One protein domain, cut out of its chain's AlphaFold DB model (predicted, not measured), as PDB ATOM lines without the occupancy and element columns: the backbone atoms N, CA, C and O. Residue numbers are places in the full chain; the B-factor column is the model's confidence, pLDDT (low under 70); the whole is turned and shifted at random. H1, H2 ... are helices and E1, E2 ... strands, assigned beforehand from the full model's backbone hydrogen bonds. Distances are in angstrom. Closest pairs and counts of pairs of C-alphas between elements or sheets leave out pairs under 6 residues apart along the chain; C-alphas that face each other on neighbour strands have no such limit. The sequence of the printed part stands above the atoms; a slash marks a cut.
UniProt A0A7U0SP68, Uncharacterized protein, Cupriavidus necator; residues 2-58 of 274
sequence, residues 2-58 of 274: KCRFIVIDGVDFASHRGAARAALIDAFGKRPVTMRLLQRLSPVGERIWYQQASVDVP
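AT A GLANCE: This is residues 2 to 58 of the 274 residues of an uncharacterized protein of Cupriavidus necator (UniProt A0A7U0SP68). A long, narrow two-stranded hairpin, E1 and E2, has one short helix, H1, packed near the end where E1 begins and E2 ends, while residues 2 to 12 stick out as a free tail. The printed part has 57 residues, with one named helix and two named strands in the order H1, E1, E2; the sheet is E1 - E2, antiparallel. The class is mixed, helices and strands, though under half of the residues are in named elements. The whole is loose, with a radius of gyration of the C-alphas of 13.7 A, and its outline is flat, spanning 40 by 35 by 19 A.

IN THESE COORDINATES: The printed part begins at Lys 2, whose C-alpha is at (171.519, 195.482, 183.938), and residues 2 to 18 hold no named element. H1 is residues 19 to 27, 12.2 A long, with C-alpha 19 at (171.971, 203.300, 149.701). E1 is residues 33 to 41, 26.0 A long. E2 is residues 47 to 55, 26.3 A long, and ends with C-alpha 55 at (167.775, 207.269, 159.997).

HOW THE PARTS SIT: E1 and E2 form a hairpin, their directions at 161 degrees. N 34 and O 54 are 2.9 A apart and N 48 and O 40 are 2.8 A apart, both within hydrogen-bond range. The closest C-alphas of H1 and E2, those of Leu 24 and Val 55, are 6.5 A apart. The closest of H1 and E1, those of Ala 27 and Val 33, are 7.2 A apart. In H1 every O i to N i+4 pair is within hydrogen-bond range.

THE WHOLE: The two C-alphas farthest apart, those of Val 44 and Pro 58, are 40.1 A from each other. Residues 2 to 12 stand free; the body without them spans 39 by 19 by 15 A. The printed part has no cut, and the links H1 to E1 and E1 to E2 are tight. The mean pLDDT of the printed part is 80.0, with residues 2 to 4 and 12 to 17 under 70.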
ATOM      1  N   LYS A   2     171.018 196.200 185.126       55.72
ATOM      2  CA  LYS A   2     171.519 195.482 183.938       55.72
ATOM      3  C   LYS A   2     170.473 195.645 182.830       55.72
ATOM      4  O   LYS A   2     169.382 195.095 182.962       55.72
ATOM      5  N   CYS A   3     170.767 196.412 181.780       45.97
ATOM      6  CA  CYS A   3     169.930 196.408 180.578       45.97
ATOM      7  C   CYS A   3     169.868 194.975 180.034       45.97
ATOM      8  O   CYS A   3     170.902 194.381 179.743       45.97
ATOM      9  N   ARG A   4     168.661 194.408 179.935       68.50
ATOM     10  CA  ARG A   4     168.425 193.129 179.258       68.50
ATOM     11  C   ARG A   4     168.280 193.422 177.771       68.50
ATOM     12  O   ARG A   4     167.253 193.941 177.352       68.50
ATOM     13  N   PHE A   5     169.317 193.142 176.995       71.31
ATOM     14  CA  PHE A   5     169.246 193.151 175.537       71.31
ATOM     15  C   PHE A   5     169.056 191.720 175.028       71.31
ATOM     16  O   PHE A   5     169.597 190.773 175.596       71.31
ATOM     17  N   ILE A   6     168.259 191.580 173.969       72.50
ATOM     18  CA  ILE A   6     168.169 190.359 173.170       72.50
ATOM     19  C   ILE A   6     169.085 190.585 171.971       72.50
ATOM     20  O   ILE A   6     168.889 191.543 171.223       72.50
ATOM     21  N   VAL A   7     170.090 189.729 171.817       77.31
ATOM     22  CA  VAL A   7     170.946 189.699 170.629       77.31
ATOM     23  C   VAL A   7     170.356 188.663 169.682       77.31
ATOM     24  O   VAL A   7     170.076 187.538 170.093       77.31
ATOM     25  N   ILE A   8     170.106 189.066 168.438       73.75
ATOM     26  CA  ILE A   8     169.660 188.165 167.375       73.75
ATOM     27  C   ILE A   8     170.732 188.221 166.293       73.75
ATOM     28  O   ILE A   8     170.774 189.162 165.500       73.75
ATOM     29  N   ASP A   9     171.626 187.240 166.313       79.50
ATOM     30  CA  ASP A   9     172.731 187.143 165.365       79.50
ATOM     31  C   ASP A   9     172.286 186.500 164.045       79.50
ATOM     32  O   ASP A   9     171.284 185.787 163.978       79.50
ATOM     33  N   GLY A  10     173.028 186.768 162.967       72.06
ATOM     34  CA  GLY A  10     172.801 186.137 161.661       72.06
ATOM     35  C   GLY A  10     171.560 186.619 160.898       72.06
ATOM     36  O   GLY A  10     171.198 186.018 159.888       72.06
ATOM     37  N   VAL A  11     170.906 187.698 161.339       71.81
ATOM     38  CA  VAL A  11     169.762 188.277 160.621       71.81
ATOM     39  C   VAL A  11     170.257 189.132 159.458       71.81
ATOM     40  O   VAL A  11     170.827 190.204 159.668       71.81
ATOM     41  N   ASP A  12     170.002 188.690 158.226       69.06
ATOM     42  CA  ASP A  12     170.174 189.516 157.031       69.06
ATOM     43  C   ASP A  12     168.814 189.938 156.474       69.06
ATOM     44  O   ASP A  12     167.939 189.119 156.186       69.06
ATOM     45  N   PHE A  13     168.634 191.243 156.288       66.38
ATOM     46  CA  PHE A  13     167.440 191.778 155.654       66.38
ATOM     47  C   PHE A  13     167.720 192.000 154.172       66.38
ATOM     48  O   PHE A  13     168.083 193.100 153.749       66.38
ATOM     49  N   ALA A  14     167.479 190.962 153.367       60.94
ATOM     50  CA  ALA A  14     167.706 190.970 151.919       60.94
ATOM     51  C   ALA A  14     167.039 192.155 151.180       60.94
ATOM     52  O   ALA A  14     167.534 192.596 150.142       60.94
ATOM     53  N   SER A  15     165.952 192.711 151.728       60.28
ATOM     54  CA  SER A  15     165.240 193.884 151.200       60.28
ATOM     55  C   SER A  15     165.999 195.214 151.329       60.28
ATOM     56  O   SER A  15     165.606 196.194 150.701       60.28
ATOM     57  N   HIS A  16     167.088 195.272 152.100       60.16
ATOM     58  CA  HIS A  16     167.827 196.505 152.393       60.16
ATOM     59  C   HIS A  16     169.115 196.649 151.566       60.16
ATOM     60  O   HIS A  16     170.082 197.258 152.013       60.16
ATOM     61  N   ARG A  17     169.192 196.115 150.345       62.44
ATOM     62  CA  ARG A  17     170.380 196.328 149.495       62.44
ATOM     63  C   ARG A  17     170.461 197.790 149.011       62.44
ATOM     64  O   ARG A  17     169.449 198.405 148.687       62.44
ATOM     65  N   GLY A  18     171.672 198.357 148.960       75.81
ATOM     66  CA  GLY A  18     171.941 199.688 148.390       75.81
ATOM     67  C   GLY A  18     172.062 200.839 149.402       75.81
ATOM     68  O   GLY A  18     172.514 200.657 150.533       75.81
ATOM     69  N   ALA A  19     171.689 202.052 148.978       77.62
ATOM     70  CA  ALA A  19     171.971 203.300 149.701       77.62
ATOM     71  C   ALA A  19     171.365 203.366 151.116       77.62
ATOM     72  O   ALA A  19     171.964 203.958 152.012       77.62
ATOM     73  N   ALA A  20     170.210 202.731 151.343       77.81
ATOM     74  CA  ALA A  20     169.561 202.709 152.656       77.81
ATOM     75  C   ALA A  20     170.388 201.944 153.705       77.81
ATOM     76  O   ALA A  20     170.564 202.429 154.820       77.81
ATOM     77  N   ARG A  21     170.964 200.788 153.345       81.19
ATOM     78  CA  ARG A  21     171.861 200.039 154.241       81.19
ATOM     79  C   ARG A  21     173.180 200.755 154.455       81.19
ATOM     80  O   ARG A  21     173.652 200.779 155.583       81.19
ATOM     81  N   ALA A  22     173.739 201.381 153.418       83.94
ATOM     82  CA  ALA A  22     174.931 202.212 153.580       83.94
ATOM     83  C   ALA A  22     174.691 203.343 154.597       83.94
ATOM     84  O   ALA A  22     175.512 203.552 155.484       83.94
ATOM     85  N   ALA A  23     173.532 204.007 154.529       84.38
ATOM     86  CA  ALA A  23     173.156 205.050 155.479       84.38
ATOM     87  C   ALA A  23     172.946 204.524 156.910       84.38
ATOM     88  O   ALA A  23     173.361 205.178 157.863       84.38
ATOM     89  N   LEU A  24     172.327 203.349 157.072       84.31
ATOM     90  CA  LEU A  24     172.147 202.720 158.386       84.31
ATOM     91  C   LEU A  24     173.480 202.306 159.016       84.31
ATOM     92  O   LEU A  24     173.691 202.554 160.199       84.31
ATOM     93  N   ILE A  25     174.381 201.715 158.226       85.56
ATOM     94  CA  ILE A  25     175.727 201.339 158.679       85.56
ATOM     95  C   ILE A  25     176.519 202.586 159.069       85.56
ATOM     96  O   ILE A  25     177.127 202.609 160.132       85.56
ATOM     97  N   ASP A  26     176.488 203.640 158.249       86.88
ATOM     98  CA  ASP A  26     177.209 204.874 158.565       86.88
ATOM     99  C   ASP A  26     176.668 205.575 159.821       86.88
ATOM    100  O   ASP A  26     177.434 206.159 160.585       86.88
ATOM    101  N   ALA A  27     175.361 205.504 160.068       86.56
ATOM    102  CA  ALA A  27     174.759 206.079 161.264       86.56
ATOM    103  C   ALA A  27     175.002 205.267 162.538       86.56
ATOM    104  O   ALA A  27     174.865 205.817 163.632       86.56
ATOM    105  N   PHE A  28     175.367 203.990 162.421       83.88
ATOM    106  CA  PHE A  28     175.586 203.118 163.568       83.88
ATOM    107  C   PHE A  28     176.645 203.705 164.513       83.88
ATOM    108  O   PHE A  28     177.766 204.004 164.108       83.88
ATOM    109  N   GLY A  29     176.266 203.932 165.773       81.94
ATOM    110  CA  GLY A  29     177.125 204.559 166.786       81.94
ATOM    111  C   GLY A  29     177.407 206.057 166.584       81.94
ATOM    112  O   GLY A  29     178.013 206.669 167.457       81.94
ATOM    113  N   LYS A  30     176.959 206.665 165.476       87.38
ATOM    114  CA  LYS A  30     177.187 208.088 165.160       87.38
ATOM    115  C   LYS A  30     175.935 208.948 165.292       87.38
ATOM    116  O   LYS A  30     176.036 210.134 165.589       87.38
ATOM    117  N   ARG A  31     174.756 208.389 165.004       85.25
ATOM    118  CA  ARG A  31     173.482 209.120 164.941       85.25
ATOM    119  C   ARG A  31     172.340 208.268 165.499       85.25
ATOM    120  O   ARG A  31     172.412 207.042 165.422       85.25
ATOM    121  N   PRO A  32     171.269 208.887 166.026       85.50
ATOM    122  CA  PRO A  32     170.076 208.152 166.419       85.50
ATOM    123  C   PRO A  32     169.491 207.366 165.240       85.50
ATOM    124  O   PRO A  32     169.285 207.910 164.154       85.50
ATOM    125  N   VAL A  33     169.190 206.091 165.476       86.69
ATOM    126  CA  VAL A  33     168.457 205.230 164.545       86.69
ATOM    127  C   VAL A  33     167.174 204.802 165.239       86.69
ATOM    128  O   VAL A  33     167.208 204.192 166.306       86.69
ATOM    129  N   THR A  34     166.029 205.124 164.643       87.69
ATOM    130  CA  THR A  34     164.738 204.654 165.153       87.69
ATOM    131  C   THR A  34     164.473 203.268 164.595       87.69
ATOM    132  O   THR A  34     164.431 203.099 163.377       87.69
ATOM    133  N   MET A  35     164.262 202.284 165.465       85.88
ATOM    134  CA  MET A  35     163.953 200.914 165.060       85.88
ATOM    135  C   MET A  35     162.569 200.487 165.544       85.88
ATOM    136  O   MET A  35     162.161 200.797 166.662       85.88
ATOM    137  N   ARG A  36     161.850 199.743 164.704       86.62
ATOM    138  CA  ARG A  36     160.580 199.101 165.046       86.62
ATOM    139  C   ARG A  36     160.586 197.660 164.558       86.62
ATOM    140  O   ARG A  36     160.897 197.403 163.399       86.62
ATOM    141  N   LEU A  37     160.193 196.742 165.433       86.50
ATOM    142  CA  LEU A  37     159.895 195.361 165.074       86.50
ATOM    143  C   LEU A  37     158.389 195.222 164.856       86.50
ATOM    144  O   LEU A  37     157.587 195.693 165.661       86.50
ATOM    145  N   LEU A  38     158.011 194.603 163.746       88.19
ATOM    146  CA  LEU A  38     156.630 194.332 163.378       88.19
ATOM    147  C   LEU A  38     156.478 192.835 163.150       88.19
ATOM    148  O   LEU A  38     157.299 192.240 162.461       88.19
ATOM    149  N   GLN A  39     155.402 192.252 163.654       89.50
ATOM    150  CA  GLN A  39     154.998 190.895 163.311       89.50
ATOM    151  C   GLN A  39     153.759 190.964 162.420       89.50
ATOM    152  O   GLN A  39     152.840 191.739 162.689       89.50
ATOM    153  N   ARG A  40     153.726 190.177 161.348       88.69
ATOM    154  CA  ARG A  40     152.552 190.001 160.485       88.69
ATOM    155  C   ARG A  40     152.356 188.526 160.174       88.69
ATOM    156  O   ARG A  40     153.308 187.758 160.223       88.69
ATOM    157  N   LEU A  41     151.132 188.149 159.832       91.94
ATOM    158  CA  LEU A  41     150.842 186.828 159.289       91.94
ATOM    159  C   LEU A  41     150.995 186.865 157.766       91.94
ATOM    160  O   LEU A  41     150.570 187.827 157.121       91.94
ATOM    161  N   SER A  42     151.635 185.847 157.203       86.19
ATOM    162  CA  SER A  42     151.678 185.615 155.764       86.19
ATOM    163  C   SER A  42     150.296 185.170 155.260       86.19
ATOM    164  O   SER A  42     149.461 184.745 156.063       86.19
ATOM    165  N   PRO A  43     150.035 185.213 153.940       85.56
ATOM    166  CA  PRO A  43     148.793 184.681 153.369       85.56
ATOM    167  C   PRO A  43     148.540 183.201 153.701       85.56
ATOM    168  O   PRO A  43     147.395 182.765 153.703       85.56
ATOM    169  N   VAL A  44     149.600 182.446 154.009       90.19
ATOM    170  CA  VAL A  44     149.572 181.032 154.418       90.19
ATOM    171  C   VAL A  44     149.588 180.835 155.945       90.19
ATOM    172  O   VAL A  44     149.675 179.710 156.419       90.19
ATOM    173  N   GLY A  45     149.457 181.908 156.735       90.44
ATOM    174  CA  GLY A  45     149.300 181.845 158.197       90.44
ATOM    175  C   GLY A  45     150.603 181.819 159.004       90.44
ATOM    176  O   GLY A  45     150.569 181.715 160.230       90.44
ATOM    177  N   GLU A  46     151.759 181.959 158.359       90.19
ATOM    178  CA  GLU A  46     153.058 181.968 159.040       90.19
ATOM    179  C   GLU A  46     153.379 183.345 159.632       90.19
ATOM    180  O   GLU A  46     153.097 184.383 159.034       90.19
ATOM    181  N   ARG A  47     154.018 183.383 160.807       89.56
ATOM    182  CA  ARG A  47     154.457 184.640 161.434       89.56
ATOM    183  C   ARG A  47     155.731 185.154 160.762       89.56
ATOM    184  O   ARG A  47     156.803 184.593 160.952       89.56
ATOM    185  N   ILE A  48     155.623 186.274 160.059       86.69
ATOM    186  CA  ILE A  48     156.738 187.009 159.460       86.69
ATOM    187  C   ILE A  48     157.073 188.217 160.332       86.69
ATOM    188  O   ILE A  48     156.194 188.996 160.710       86.69
ATOM    189  N   TRP A  49     158.359 188.405 160.609       83.44
ATOM    190  CA  TRP A  49     158.868 189.578 161.309       83.44
ATOM    191  C   TRP A  49     159.513 190.563 160.334       83.44
ATOM    192  O   TRP A  49     160.259 190.175 159.440       83.44
ATOM    193  N   TYR A  50     159.252 191.851 160.531       83.50
ATOM    194  CA  TYR A  50     159.891 192.948 159.816       83.50
ATOM    195  C   TYR A  50     160.626 193.827 160.817       83.50
ATOM    196  O   TYR A  50     160.047 194.242 161.822       83.50
ATOM    197  N   GLN A  51     161.871 194.175 160.511       82.38
ATOM    198  CA  GLN A  51     162.551 195.286 161.160       82.38
ATOM    199  C   GLN A  51     162.456 196.504 160.245       82.38
ATOM    200  O   GLN A  51     162.838 196.457 159.079       82.38
ATOM    201  N   GLN A  52     161.919 197.594 160.777       85.50
ATOM    202  CA  GLN A  52     161.968 198.902 160.146       85.50
ATOM    203  C   GLN A  52     163.014 199.732 160.871       85.50
ATOM    204  O   GLN A  52     162.900 199.934 162.079       85.50
ATOM    205  N   ALA A  53     164.012 200.213 160.136       84.25
ATOM    206  CA  ALA A  53     165.018 201.124 160.650       84.25
ATOM    207  C   ALA A  53     164.956 202.444 159.875       84.25
ATOM    208  O   ALA A  53     164.986 202.460 158.644       84.25
ATOM    209  N   SER A  54     164.864 203.544 160.612       84.44
ATOM    210  CA  SER A  54     164.794 204.899 160.076       84.44
ATOM    211  C   SER A  54     165.952 205.719 160.617       84.44
ATOM    212  O   SER A  54     166.223 205.718 161.818       84.44
ATOM    213  N   VAL A  55     166.611 206.435 159.714       87.25
ATOM    214  CA  VAL A  55     167.775 207.269 159.997       87.25
ATOM    215  C   VAL A  55     167.670 208.569 159.211       87.25
ATOM    216  O   VAL A  55     167.228 208.569 158.058       87.25
ATOM    217  N   ASP A  56     168.110 209.664 159.822       82.94
ATOM    218  CA  ASP A  56     168.223 210.943 159.138       82.94
ATOM    219  C   ASP A  56     169.455 210.959 158.231       82.94
ATOM    220  O   ASP A  56     170.609 210.868 158.671       82.94
ATOM    221  N   VAL A  57     169.193 211.087 156.932       81.31
ATOM    222  CA  VAL A  57     170.215 211.196 155.893       81.31
ATOM    223  C   VAL A  57     170.207 212.629 155.371       81.31
ATOM    224  O   VAL A  57     169.178 213.059 154.838       81.31
ATOM    225  N   PRO A  58     171.322 213.375 155.492       80.88
ATOM    226  CA  PRO A  58     171.452 214.675 154.855       80.88
ATOM    227  C   PRO A  58     171.119 214.560 153.369       80.88
ATOM    228  O   PRO A  58     171.635 213.686 152.674       80.88
TER     229      PRO A  58